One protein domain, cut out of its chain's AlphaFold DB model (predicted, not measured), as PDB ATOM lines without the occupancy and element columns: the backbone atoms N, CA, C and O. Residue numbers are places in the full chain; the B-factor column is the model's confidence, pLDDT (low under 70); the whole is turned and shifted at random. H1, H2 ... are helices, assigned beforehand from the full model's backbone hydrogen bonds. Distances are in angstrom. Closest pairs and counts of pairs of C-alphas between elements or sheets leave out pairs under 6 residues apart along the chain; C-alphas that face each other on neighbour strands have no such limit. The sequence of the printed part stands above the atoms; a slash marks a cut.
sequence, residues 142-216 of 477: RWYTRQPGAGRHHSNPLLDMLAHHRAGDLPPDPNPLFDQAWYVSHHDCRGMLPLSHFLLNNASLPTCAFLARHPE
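Overview. This is residues 142 to 216 of the 477 residues of an uncharacterized protein of Betaproteobacteria bacterium HGW-Betaproteobacteria-7 (UniProt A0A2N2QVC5). Four short helices are set out across a flat body: H1 at one end, H2 and H3 in the middle as a V that opens from their first residues, and H4 at the other end. Long loops fill much of the rest, with residues 142 to 156 looping ahead of H1 and residues 168 to 179 leading from H1 to H2. The printed part has 75 residues with four named helices, H1 to H4 along the chain, and no named strand; the class is all helix, though under half of the residues, 31 of 75, are in named elements. It is compact, with a radius of gyration of the C-alphas of 12.4 A, and its spans of 33 by 31 by 17 A make it only just flat.

Arrangement. H1, residues 157 to 167, is the longest helix and touches no other helix. H2, residues 180 to 186, and H3, residues 194 to 201, touch; their closest C-alphas are those of Gln 180 and Pro 194, 6.3 A apart. They run the same way at a steep tilt of 56 degrees, with centres 11.8 A apart. H4, residues 207 to 211, is apart from H1, H2 and H3. In H1, H2, H3 and H4 every O i to N i+4 pair is within hydrogen-bond range.

Along the chain. H1 is 15.3 A long, from C-alpha 157 at (31.450, -36.313, -6.359) to C-alpha 167 at (27.975, -33.831, -21.030). H2 measures 10.2 A, H3 10.7 A and H4 6.0 A from first to last C-alpha. H4 ends with C-alpha 211 at (55.200, -29.970, -10.221).

Size, cuts and confidence. The two C-alphas farthest apart, those of His 154 and Ala 212, are 33.5 A apart. The printed part has no cut. The link from H1 to H2 is long, H2 to H3 short and H3 to H4 tight. Mean pLDDT of the printed part is 76.4; residues 176 to 177 and 200 to 216 are under 70, and H4 has a mean of 46.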
ATOM      1  N   ARG A 142      37.233 -34.185  -0.950       78.25
ATOM      2  CA  ARG A 142      37.337 -32.842  -0.358       78.25
ATOM      3  C   ARG A 142      38.058 -31.840  -1.267       78.25
ATOM      4  O   ARG A 142      37.800 -30.647  -1.167       78.25
ATOM      5  N   TRP A 143      38.985 -32.309  -2.099       76.62
ATOM      6  CA  TRP A 143      39.664 -31.478  -3.091       76.62
ATOM      7  C   TRP A 143      38.738 -31.197  -4.270       76.62
ATOM      8  O   TRP A 143      38.515 -30.038  -4.605       76.62
ATOM      9  N   TYR A 144      38.148 -32.254  -4.835       85.25
ATOM     10  CA  TYR A 144      37.206 -32.168  -5.947       85.25
ATOM     11  C   TYR A 144      36.070 -31.180  -5.642       85.25
ATOM     12  O   TYR A 144      35.874 -30.215  -6.368       85.25
ATOM     13  N   THR A 145      35.395 -31.336  -4.499       86.38
ATOM     14  CA  THR A 145      34.232 -30.513  -4.094       86.38
ATOM     15  C   THR A 145      34.527 -29.030  -3.860       86.38
ATOM     16  O   THR A 145      33.595 -28.236  -3.772       86.38
ATOM     17  N   ARG A 146      35.798 -28.630  -3.741       84.00
ATOM     18  CA  ARG A 146      36.196 -27.222  -3.551       84.00
ATOM     19  C   ARG A 146      36.513 -26.501  -4.851       84.00
ATOM     20  O   ARG A 146      36.706 -25.287  -4.827       84.00
ATOM     21  N   GLN A 147      36.620 -27.231  -5.954       82.56
ATOM     22  CA  GLN A 147      36.977 -26.642  -7.230       82.56
ATOM     23  C   GLN A 147      35.778 -25.976  -7.909       82.56
ATOM     24  O   GLN A 147      34.633 -26.399  -7.716       82.56
ATOM     25  N   PRO A 148      36.023 -24.951  -8.742       85.06
ATOM     26  CA  PRO A 148      34.993 -24.382  -9.598       85.06
ATOM     27  C   PRO A 148      34.325 -25.463 -10.460       85.06
ATOM     28  O   PRO A 148      35.002 -26.281 -11.075       85.06
ATOM     29  N   GLY A 149      32.991 -25.469 -10.508       86.25
ATOM     30  CA  GLY A 149      32.211 -26.421 -11.309       86.25
ATOM     31  C   GLY A 149      31.918 -27.769 -10.639       86.25
ATOM     32  O   GLY A 149      31.114 -28.534 -11.176       86.25
ATOM     33  N   ALA A 150      32.490 -28.052  -9.466       89.25
ATOM     34  CA  ALA A 150      32.148 -29.243  -8.697       89.25
ATOM     35  C   ALA A 150      30.719 -29.166  -8.138       89.25
ATOM     36  O   ALA A 150      30.272 -28.118  -7.667       89.25
ATOM     37  N   GLY A 151      30.000 -30.287  -8.184       88.94
ATOM     38  CA  GLY A 151      28.623 -30.380  -7.693       88.94
ATOM     39  C   GLY A 151      27.576 -29.748  -8.615       88.94
ATOM     40  O   GLY A 151      26.413 -29.630  -8.229       88.94
ATOM     41  N   ARG A 152      27.969 -29.325  -9.825       89.81
ATOM     42  CA  ARG A 152      27.075 -28.718 -10.825       89.81
ATOM     43  C   ARG A 152      26.005 -29.694 -11.307       89.81
ATOM     44  O   ARG A 152      24.896 -29.265 -11.624       89.81
ATOM     45  N   HIS A 153      26.341 -30.978 -11.392       88.56
ATOM     46  CA  HIS A 153      25.469 -32.008 -11.944       88.56
ATOM     47  C   HIS A 153      24.969 -32.987 -10.882       88.56
ATOM     48  O   HIS A 153      23.874 -33.528 -11.041       88.56
ATOM     49  N   HIS A 154      25.734 -33.228  -9.812       90.81
ATOM     50  CA  HIS A 154      25.322 -34.144  -8.747       90.81
ATOM     51  C   HIS A 154      26.031 -33.868  -7.406       90.81
ATOM     52  O   HIS A 154      27.166 -33.411  -7.376       90.81
ATOM     53  N   SER A 155      25.394 -34.186  -6.273       87.19
ATOM     54  CA  SER A 155      25.986 -33.995  -4.933       87.19
ATOM     55  C   SER A 155      27.073 -35.026  -4.591       87.19
ATOM     56  O   SER A 155      28.071 -34.690  -3.961       87.19
ATOM     57  N   ASN A 156      26.899 -36.283  -5.016       90.94
ATOM     58  CA  ASN A 156      27.949 -37.305  -4.965       90.94
ATOM     59  C   ASN A 156      29.079 -36.963  -5.972       90.94
ATOM     60  O   ASN A 156      28.798 -36.911  -7.172       90.94
ATOM     61  N   PRO A 157      30.338 -36.784  -5.524       91.88
ATOM     62  CA  PRO A 157      31.450 -36.313  -6.359       91.88
ATOM     63  C   PRO A 157      31.789 -37.198  -7.560       91.88
ATOM     64  O   PRO A 157      32.125 -36.685  -8.625       91.88
ATOM     65  N   LEU A 158      31.710 -38.527  -7.418       93.56
ATOM     66  CA  LEU A 158      32.005 -39.425  -8.538       93.56
ATOM     67  C   LEU A 158      30.880 -39.378  -9.574       93.56
ATOM     68  O   LEU A 158      31.157 -39.357 -10.769       93.56
ATOM     69  N   LEU A 159      29.621 -39.314  -9.127       92.75
ATOM     70  CA  LEU A 159      28.482 -39.120 -10.029       92.75
ATOM     71  C   LEU A 159      28.543 -37.772 -10.750       92.75
ATOM     72  O   LEU A 159      28.223 -37.718 -11.936       92.75
ATOM     73  N   ASP A 160      28.990 -36.716 -10.069       93.81
ATOM     74  CA  ASP A 160      29.213 -35.400 -10.671       93.81
ATOM     75  C   ASP A 160      30.283 -35.475 -11.768       93.81
ATOM     76  O   ASP A 160      30.032 -35.055 -12.896       93.81
ATOM     77  N   MET A 161      31.426 -36.115 -11.490       94.12
ATOM     78  CA  MET A 161      32.490 -36.303 -12.481       94.12
ATOM     79  C   MET A 161      32.020 -37.118 -13.694       94.12
ATOM     80  O   MET A 161      32.309 -36.766 -14.839       94.12
ATOM     81  N   LEU A 162      31.269 -38.197 -13.457       93.06
ATOM     82  CA  LEU A 162      30.676 -39.009 -14.522       93.06
ATOM     83  C   LEU A 162      29.672 -38.201 -15.356       93.06
ATOM     84  O   LEU A 162      29.561 -38.416 -16.561       93.06
ATOM     85  N   ALA A 163      28.935 -37.280 -14.733       92.44
ATOM     86  CA  ALA A 163      27.972 -36.431 -15.419       92.44
ATOM     87  C   ALA A 163      28.640 -35.350 -16.283       92.44
ATOM     88  O   ALA A 163      28.189 -35.165 -17.412       92.44
ATOM     89  N   HIS A 164      29.729 -34.720 -15.817       92.62
ATOM     90  CA  HIS A 164      30.559 -33.823 -16.643       92.62
ATOM     91  C   HIS A 164      31.033 -34.531 -17.915       92.62
ATOM     92  O   HIS A 164      30.767 -34.071 -19.022       92.62
ATOM     93  N   HIS A 165      31.619 -35.724 -17.767       90.12
ATOM     94  CA  HIS A 165      32.102 -36.510 -18.909       90.12
ATOM     95  C   HIS A 165      30.991 -36.880 -19.894       90.12
ATOM     96  O   HIS A 165      31.170 -36.773 -21.105       90.12
ATOM     97  N   ARG A 166      29.809 -37.266 -19.393       90.31
ATOM     98  CA  ARG A 166      28.635 -37.533 -20.244       90.31
ATOM     99  C   ARG A 166      28.135 -36.288 -20.979       90.31
ATOM    100  O   ARG A 166      27.579 -36.428 -22.065       90.31
ATOM    101  N   ALA A 167      28.314 -35.103 -20.400       90.62
ATOM    102  CA  ALA A 167      27.975 -33.831 -21.030       90.62
ATOM    103  C   ALA A 167      29.029 -33.367 -22.056       90.62
ATOM    104  O   ALA A 167      28.774 -32.414 -22.787       90.62
ATOM    105  N   GLY A 168      30.181 -34.047 -22.140       87.38
ATOM    106  CA  GLY A 168      31.317 -33.629 -22.964       87.38
ATOM    107  C   GLY A 168      32.161 -32.519 -22.329       87.38
ATOM    108  O   GLY A 168      33.048 -31.983 -22.992       87.38
ATOM    109  N   ASP A 169      31.902 -32.195 -21.061       89.38
ATOM    110  CA  ASP A 169      32.662 -31.222 -20.284       89.38
ATOM    111  C   ASP A 169      33.864 -31.910 -19.614       89.38
ATOM    112  O   ASP A 169      33.805 -33.077 -19.208       89.38
ATOM    113  N   LEU A 170      34.969 -31.174 -19.464       86.62
ATOM    114  CA  LEU A 170      36.108 -31.642 -18.679       86.62
ATOM    115  C   LEU A 170      35.771 -31.514 -17.181       86.62
ATOM    116  O   LEU A 170      35.475 -30.400 -16.736       86.62
ATOM    117  N   PRO A 171      35.811 -32.600 -16.388       90.44
ATOM    118  CA  PRO A 171      35.477 -32.511 -14.974       90.44
ATOM    119  C   PRO A 171      36.574 -31.794 -14.170       90.44
ATOM    120  O   PRO A 171      37.733 -31.790 -14.592       90.44
ATOM    121  N   PRO A 172      36.249 -31.280 -12.968       91.12
ATOM    122  CA  PRO A 172      37.246 -30.810 -12.010       91.12
ATOM    123  C   PRO A 172      38.316 -31.866 -11.698       91.12
ATOM    124  O   PRO A 172      38.070 -33.074 -11.789       91.12
ATOM    125  N   ASP A 173      39.499 -31.424 -11.278       85.81
ATOM    126  CA  ASP A 173      40.628 -32.312 -11.023       85.81
ATOM    127  C   ASP A 173      40.335 -33.256  -9.842       85.81
ATOM    128  O   ASP A 173      39.923 -32.818  -8.764       85.81
ATOM    129  N   PRO A 174      40.549 -34.573  -9.969       83.88
ATOM    130  CA  PRO A 174      40.184 -35.521  -8.919       83.88
ATOM    131  C   PRO A 174      41.108 -35.424  -7.698       83.88
ATOM    132  O   PRO A 174      40.735 -35.833  -6.599       83.88
ATOM    133  N   ASN A 175      42.314 -34.876  -7.863       77.44
ATOM    134  CA  ASN A 175      43.270 -34.624  -6.791       77.44
ATOM    135  C   ASN A 175      44.249 -33.496  -7.202       77.44
ATOM    136  O   ASN A 175      44.310 -33.159  -8.381       77.44
ATOM    137  N   PRO A 176      45.046 -32.934  -6.270       64.69
ATOM    138  CA  PRO A 176      45.953 -31.811  -6.557       64.69
ATOM    139  C   PRO A 176      47.092 -32.098  -7.546       64.69
ATOM    140  O   PRO A 176      47.809 -31.182  -7.933       64.69
ATOM    141  N   LEU A 177      47.324 -33.368  -7.879       63.78
ATOM    142  CA  LEU A 177      48.441 -33.838  -8.696       63.78
ATOM    143  C   LEU A 177      47.987 -34.389 -10.056       63.78
ATOM    144  O   LEU A 177      48.816 -34.902 -10.808       63.78
ATOM    145  N   PHE A 178      46.688 -34.329 -10.358       71.94
ATOM    146  CA  PHE A 178      46.116 -34.854 -11.591       71.94
ATOM    147  C   PHE A 178      45.377 -33.744 -12.333       71.94
ATOM    148  O   PHE A 178      44.215 -33.485 -12.047       71.94
ATOM    149  N   ASP A 179      46.073 -33.124 -13.284       75.31
ATOM    150  CA  ASP A 179      45.527 -32.120 -14.198       75.31
ATOM    151  C   ASP A 179      44.798 -32.824 -15.351       75.31
ATOM    152  O   ASP A 179      45.429 -33.445 -16.223       75.31
ATOM    153  N   GLN A 180      43.463 -32.752 -15.351       85.69
ATOM    154  CA  GLN A 180      42.663 -33.395 -16.394       85.69
ATOM    155  C   GLN A 180      42.905 -32.767 -17.773       85.69
ATOM    156  O   GLN A 180      42.907 -33.492 -18.770       85.69
ATOM    157  N   ALA A 181      43.135 -31.452 -17.850       85.00
ATOM    158  CA  ALA A 181      43.259 -30.714 -19.110       85.00
ATOM    159  C   ALA A 181      44.585 -31.030 -19.811       85.00
ATOM    160  O   ALA A 181      44.648 -31.259 -21.026       85.00
ATOM    161  N   TRP A 182      45.659 -31.114 -19.029       79.12
ATOM    162  CA  TRP A 182      46.942 -31.594 -19.515       79.12
ATOM    163  C   TRP A 182      46.845 -33.053 -19.974       79.12
ATOM    164  O   TRP A 182      47.307 -33.377 -21.069       79.12
ATOM    165  N   TYR A 183      46.199 -33.922 -19.190       77.25
ATOM    166  CA  TYR A 183      46.111 -35.346 -19.516       77.25
ATOM    167  C   TYR A 183      45.415 -35.592 -20.862       77.25
ATOM    168  O   TYR A 183      45.953 -36.307 -21.708       77.25
ATOM    169  N   VAL A 184      44.271 -34.945 -21.113       86.00
ATOM    170  CA  VAL A 184      43.540 -35.106 -22.387       86.00
ATOM    171  C   VAL A 184      44.272 -34.514 -23.592       86.00
ATOM    172  O   VAL A 184      44.068 -34.977 -24.709       86.00
ATOM    173  N   SER A 185      45.142 -33.517 -23.397       81.50
ATOM    174  CA  SER A 185      45.936 -32.941 -24.496       81.50
ATOM    175  C   SER A 185      47.144 -33.795 -24.891       81.50
ATOM    176  O   SER A 185      47.695 -33.597 -25.973       81.50
ATOM    177  N   HIS A 186      47.545 -34.752 -24.048       76.44
ATOM    178  CA  HIS A 186      48.711 -35.616 -24.280       76.44
ATOM    179  C   HIS A 186      48.345 -37.092 -24.480       76.44
ATOM    180  O   HIS A 186      49.183 -37.871 -24.939       76.44
ATOM    181  N   HIS A 187      47.106 -37.485 -24.174       73.75
ATOM    182  CA  HIS A 187      46.636 -38.861 -24.287       73.75
ATOM    183  C   HIS A 187      45.263 -38.932 -24.959       73.75
ATOM    184  O   HIS A 187      44.300 -38.318 -24.501       73.75
ATOM    185  N   ASP A 188      45.150 -39.762 -25.998       85.12
ATOM    186  CA  ASP A 188      43.847 -40.159 -26.534       85.12
ATOM    187  C   ASP A 188      43.159 -41.100 -25.539       85.12
ATOM    188  O   ASP A 188      43.495 -42.280 -25.434       85.12
ATOM    189  N   CYS A 189      42.191 -40.559 -24.799       80.69
ATOM    190  CA  CYS A 189      41.456 -41.296 -23.776       80.69
ATOM    191  C   CYS A 189      40.409 -42.258 -24.361       80.69
ATOM    192  O   CYS A 189      39.727 -42.932 -23.590       80.69
ATOM    193  N   ARG A 190      40.239 -42.330 -25.694       84.25
ATOM    194  CA  ARG A 190      39.304 -43.242 -26.388       84.25
ATOM    195  C   ARG A 190      37.867 -43.181 -25.855       84.25
ATOM    196  O   ARG A 190      37.177 -44.192 -25.759       84.25
ATOM    197  N   GLY A 191      37.431 -41.985 -25.463       82.94
ATOM    198  CA  GLY A 191      36.109 -41.750 -24.873       82.94
ATOM    199  C   GLY A 191      35.965 -42.161 -23.401       82.94
ATOM    200  O   GLY A 191      34.876 -42.023 -22.844       82.94
ATOM    201  N   MET A 192      37.028 -42.633 -22.747       84.38
ATOM    202  CA  MET A 192      37.049 -42.881 -21.303       84.38
ATOM    203  C   MET A 192      37.279 -41.585 -20.523       84.38
ATOM    204  O   MET A 192      37.904 -40.647 -21.014       84.38
ATOM    205  N   LEU A 193      36.831 -41.567 -19.267       88.94
ATOM    206  CA  LEU A 193      37.229 -40.545 -18.301       88.94
ATOM    207  C   LEU A 193      38.765 -40.510 -18.163       88.94
ATOM    208  O   LEU A 193      39.359 -41.584 -18.030       88.94
ATOM    209  N   PRO A 194      39.413 -39.331 -18.103       86.69
ATOM    210  CA  PRO A 194      40.874 -39.216 -18.014       86.69
ATOM    211  C   PRO A 194      41.480 -40.015 -16.856       86.69
ATOM    212  O   PRO A 194      42.409 -40.798 -17.056       86.69
ATOM    213  N   LEU A 195      40.897 -39.902 -15.655       84.31
ATOM    214  CA  LEU A 195      41.339 -40.676 -14.493       84.31
ATOM    215  C   LEU A 195      41.135 -42.188 -14.692       84.31
ATOM    216  O   LEU A 195      41.988 -42.976 -14.294       84.31
ATOM    217  N   SER A 196      40.043 -42.613 -15.337       86.06
ATOM    218  CA  SER A 196      39.815 -44.034 -15.642       86.06
ATOM    219  C   SER A 196      40.843 -44.554 -16.645       86.06
ATOM    220  O   SER A 196      41.409 -45.625 -16.444       86.06
ATOM    221  N   HIS A 197      41.117 -43.780 -17.701       83.38
ATOM    222  CA  HIS A 197      42.133 -44.105 -18.701       83.38
ATOM    223  C   HIS A 197      43.516 -44.238 -18.056       83.38
ATOM    224  O   HIS A 197      44.250 -45.176 -18.358       83.38
ATOM    225  N   PHE A 198      43.853 -43.323 -17.145       77.06
ATOM    226  CA  PHE A 198      45.092 -43.353 -16.375       77.06
ATOM    227  C   PHE A 198      45.233 -44.632 -15.542       77.06
ATOM    228  O   PHE A 198      46.234 -45.339 -15.673       77.06
ATOM    229  N   LEU A 199      44.216 -44.965 -14.743       73.19
ATOM    230  CA  LEU A 199      44.267 -46.117 -13.839       73.19
ATOM    231  C   LEU A 199      44.274 -47.464 -14.574       73.19
ATOM    232  O   LEU A 199      44.876 -48.413 -14.085       73.19
ATOM    233  N   LEU A 200      43.627 -47.560 -15.738       69.12
ATOM    234  CA  LEU A 200      43.524 -48.822 -16.481       69.12
ATOM    235  C   LEU A 200      44.718 -49.108 -17.397       69.12
ATOM    236  O   LEU A 200      44.966 -50.269 -17.707       69.12
ATOM    237  N   ASN A 201      45.457 -48.085 -17.834       60.56
ATOM    238  CA  ASN A 201      46.548 -48.251 -18.803       60.56
ATOM    239  C   ASN A 201      47.948 -48.110 -18.192       60.56
ATOM    240  O   ASN A 201      48.929 -48.117 -18.932       60.56
ATOM    241  N   ASN A 202      48.056 -47.978 -16.863       50.97
ATOM    242  CA  ASN A 202      49.335 -47.799 -16.165       50.97
ATOM    243  C   ASN A 202      50.185 -46.658 -16.768       50.97
ATOM    244  O   ASN A 202      51.415 -46.731 -16.830       50.97
ATOM    245  N   ALA A 203      49.524 -45.603 -17.258       46.47
ATOM    246  CA  ALA A 203      50.208 -44.435 -17.794       46.47
ATOM    247  C   ALA A 203      51.052 -43.791 -16.682       46.47
ATOM    248  O   ALA A 203      50.688 -43.835 -15.508       46.47
ATOM    249  N   SER A 204      52.201 -43.210 -17.022       45.97
ATOM    250  CA  SER A 204      53.035 -42.512 -16.039       45.97
ATOM    251  C   SER A 204      52.223 -41.390 -15.384       45.97
ATOM    252  O   SER A 204      51.560 -40.630 -16.089       45.97
ATOM    253  N   LEU A 205      52.257 -41.275 -14.048       47.16
ATOM    254  CA  LEU A 205      51.632 -40.136 -13.370       47.16
ATOM    255  C   LEU A 205      52.173 -38.835 -13.983       47.16
ATOM    256  O   LEU A 205      53.392 -38.696 -14.117       47.16
ATOM    257  N   PRO A 206      51.317 -37.849 -14.292       49.47
ATOM    258  CA  PRO A 206      51.767 -36.549 -14.793       49.47
ATOM    259  C   PRO A 206      52.544 -35.716 -13.747       49.47
ATOM    260  O   PRO A 206      52.902 -34.563 -14.000       49.47
ATOM    261  N   THR A 207      52.852 -36.288 -12.577       49.94
ATOM    262  CA  THR A 207      53.366 -35.605 -11.383       49.94
ATOM    263  C   THR A 207      54.680 -34.863 -11.601       49.94
ATOM    264  O   THR A 207      54.814 -33.737 -11.130       49.94
ATOM    265  N   CYS A 208      55.646 -35.416 -12.339       42.19
ATOM    266  CA  CYS A 208      56.978 -34.800 -12.410       42.19
ATOM    267  C   CYS A 208      57.026 -33.518 -13.265       42.19
ATOM    268  O   CYS A 208      57.715 -32.566 -12.902       42.19
ATOM    269  N   ALA A 209      56.292 -33.458 -14.382       46.16
ATOM    270  CA  ALA A 209      56.326 -32.311 -15.299       46.16
ATOM    271  C   ALA A 209      55.372 -31.173 -14.885       46.16
ATOM    272  O   ALA A 209      55.596 -30.016 -15.245       46.16
ATOM    273  N   PHE A 210      54.311 -31.488 -14.139       47.41
ATOM    274  CA  PHE A 210      53.366 -30.513 -13.589       47.41
ATOM    275  C   PHE A 210      53.944 -29.797 -12.355       47.41
ATOM    276  O   PHE A 210      54.005 -28.570 -12.337       47.41
ATOM    277  N   LEU A 211      54.508 -30.543 -11.392       46.25
ATOM    278  CA  LEU A 211      55.200 -29.970 -10.221       46.25
ATOM    279  C   LEU A 211      56.420 -29.113 -10.606       46.25
ATOM    280  O   LEU A 211      56.801 -28.207  -9.869       46.25
ATOM    281  N   ALA A 212      57.028 -29.375 -11.767       43.47
ATOM    282  CA  ALA A 212      58.114 -28.559 -12.310       43.47
ATOM    283  C   ALA A 212      57.643 -27.206 -12.884       43.47
ATOM    284  O   ALA A 212      58.448 -26.281 -12.972       43.47
ATOM    285  N   ARG A 213      56.366 -27.088 -13.279       44.66
ATOM    286  CA  ARG A 213      55.775 -25.884 -13.894       44.66
ATOM    287  C   ARG A 213      54.908 -25.062 -12.933       44.66
ATOM    288  O   ARG A 213      54.700 -23.886 -13.205       44.66
ATOM    289  N   HIS A 214      54.489 -25.656 -11.813       44.53
ATOM    290  CA  HIS A 214      53.660 -25.038 -10.770       44.53
ATOM    291  C   HIS A 214      54.297 -25.159  -9.368       44.53
ATOM    292  O   HIS A 214      53.787 -25.880  -8.501       44.53
ATOM    293  N   PRO A 215      55.452 -24.506  -9.122       41.09
ATOM    294  CA  PRO A 215      56.188 -24.601  -7.855       41.09
ATOM    295  C   PRO A 215      55.407 -24.089  -6.628       41.09
ATOM    296  O   PRO A 215      55.745 -24.436  -5.496       41.09
ATOM    297  N   GLU A 216      54.356 -23.296  -6.832       41.75
ATOM    298  CA  GLU A 216      53.414 -22.824  -5.814       41.75
ATOM    299  C   GLU A 216      52.559 -23.940  -5.188       41.75
ATOM    300  O   GLU A 216      52.022 -23.758  -4.096       41.75
TER     301      GLU A 216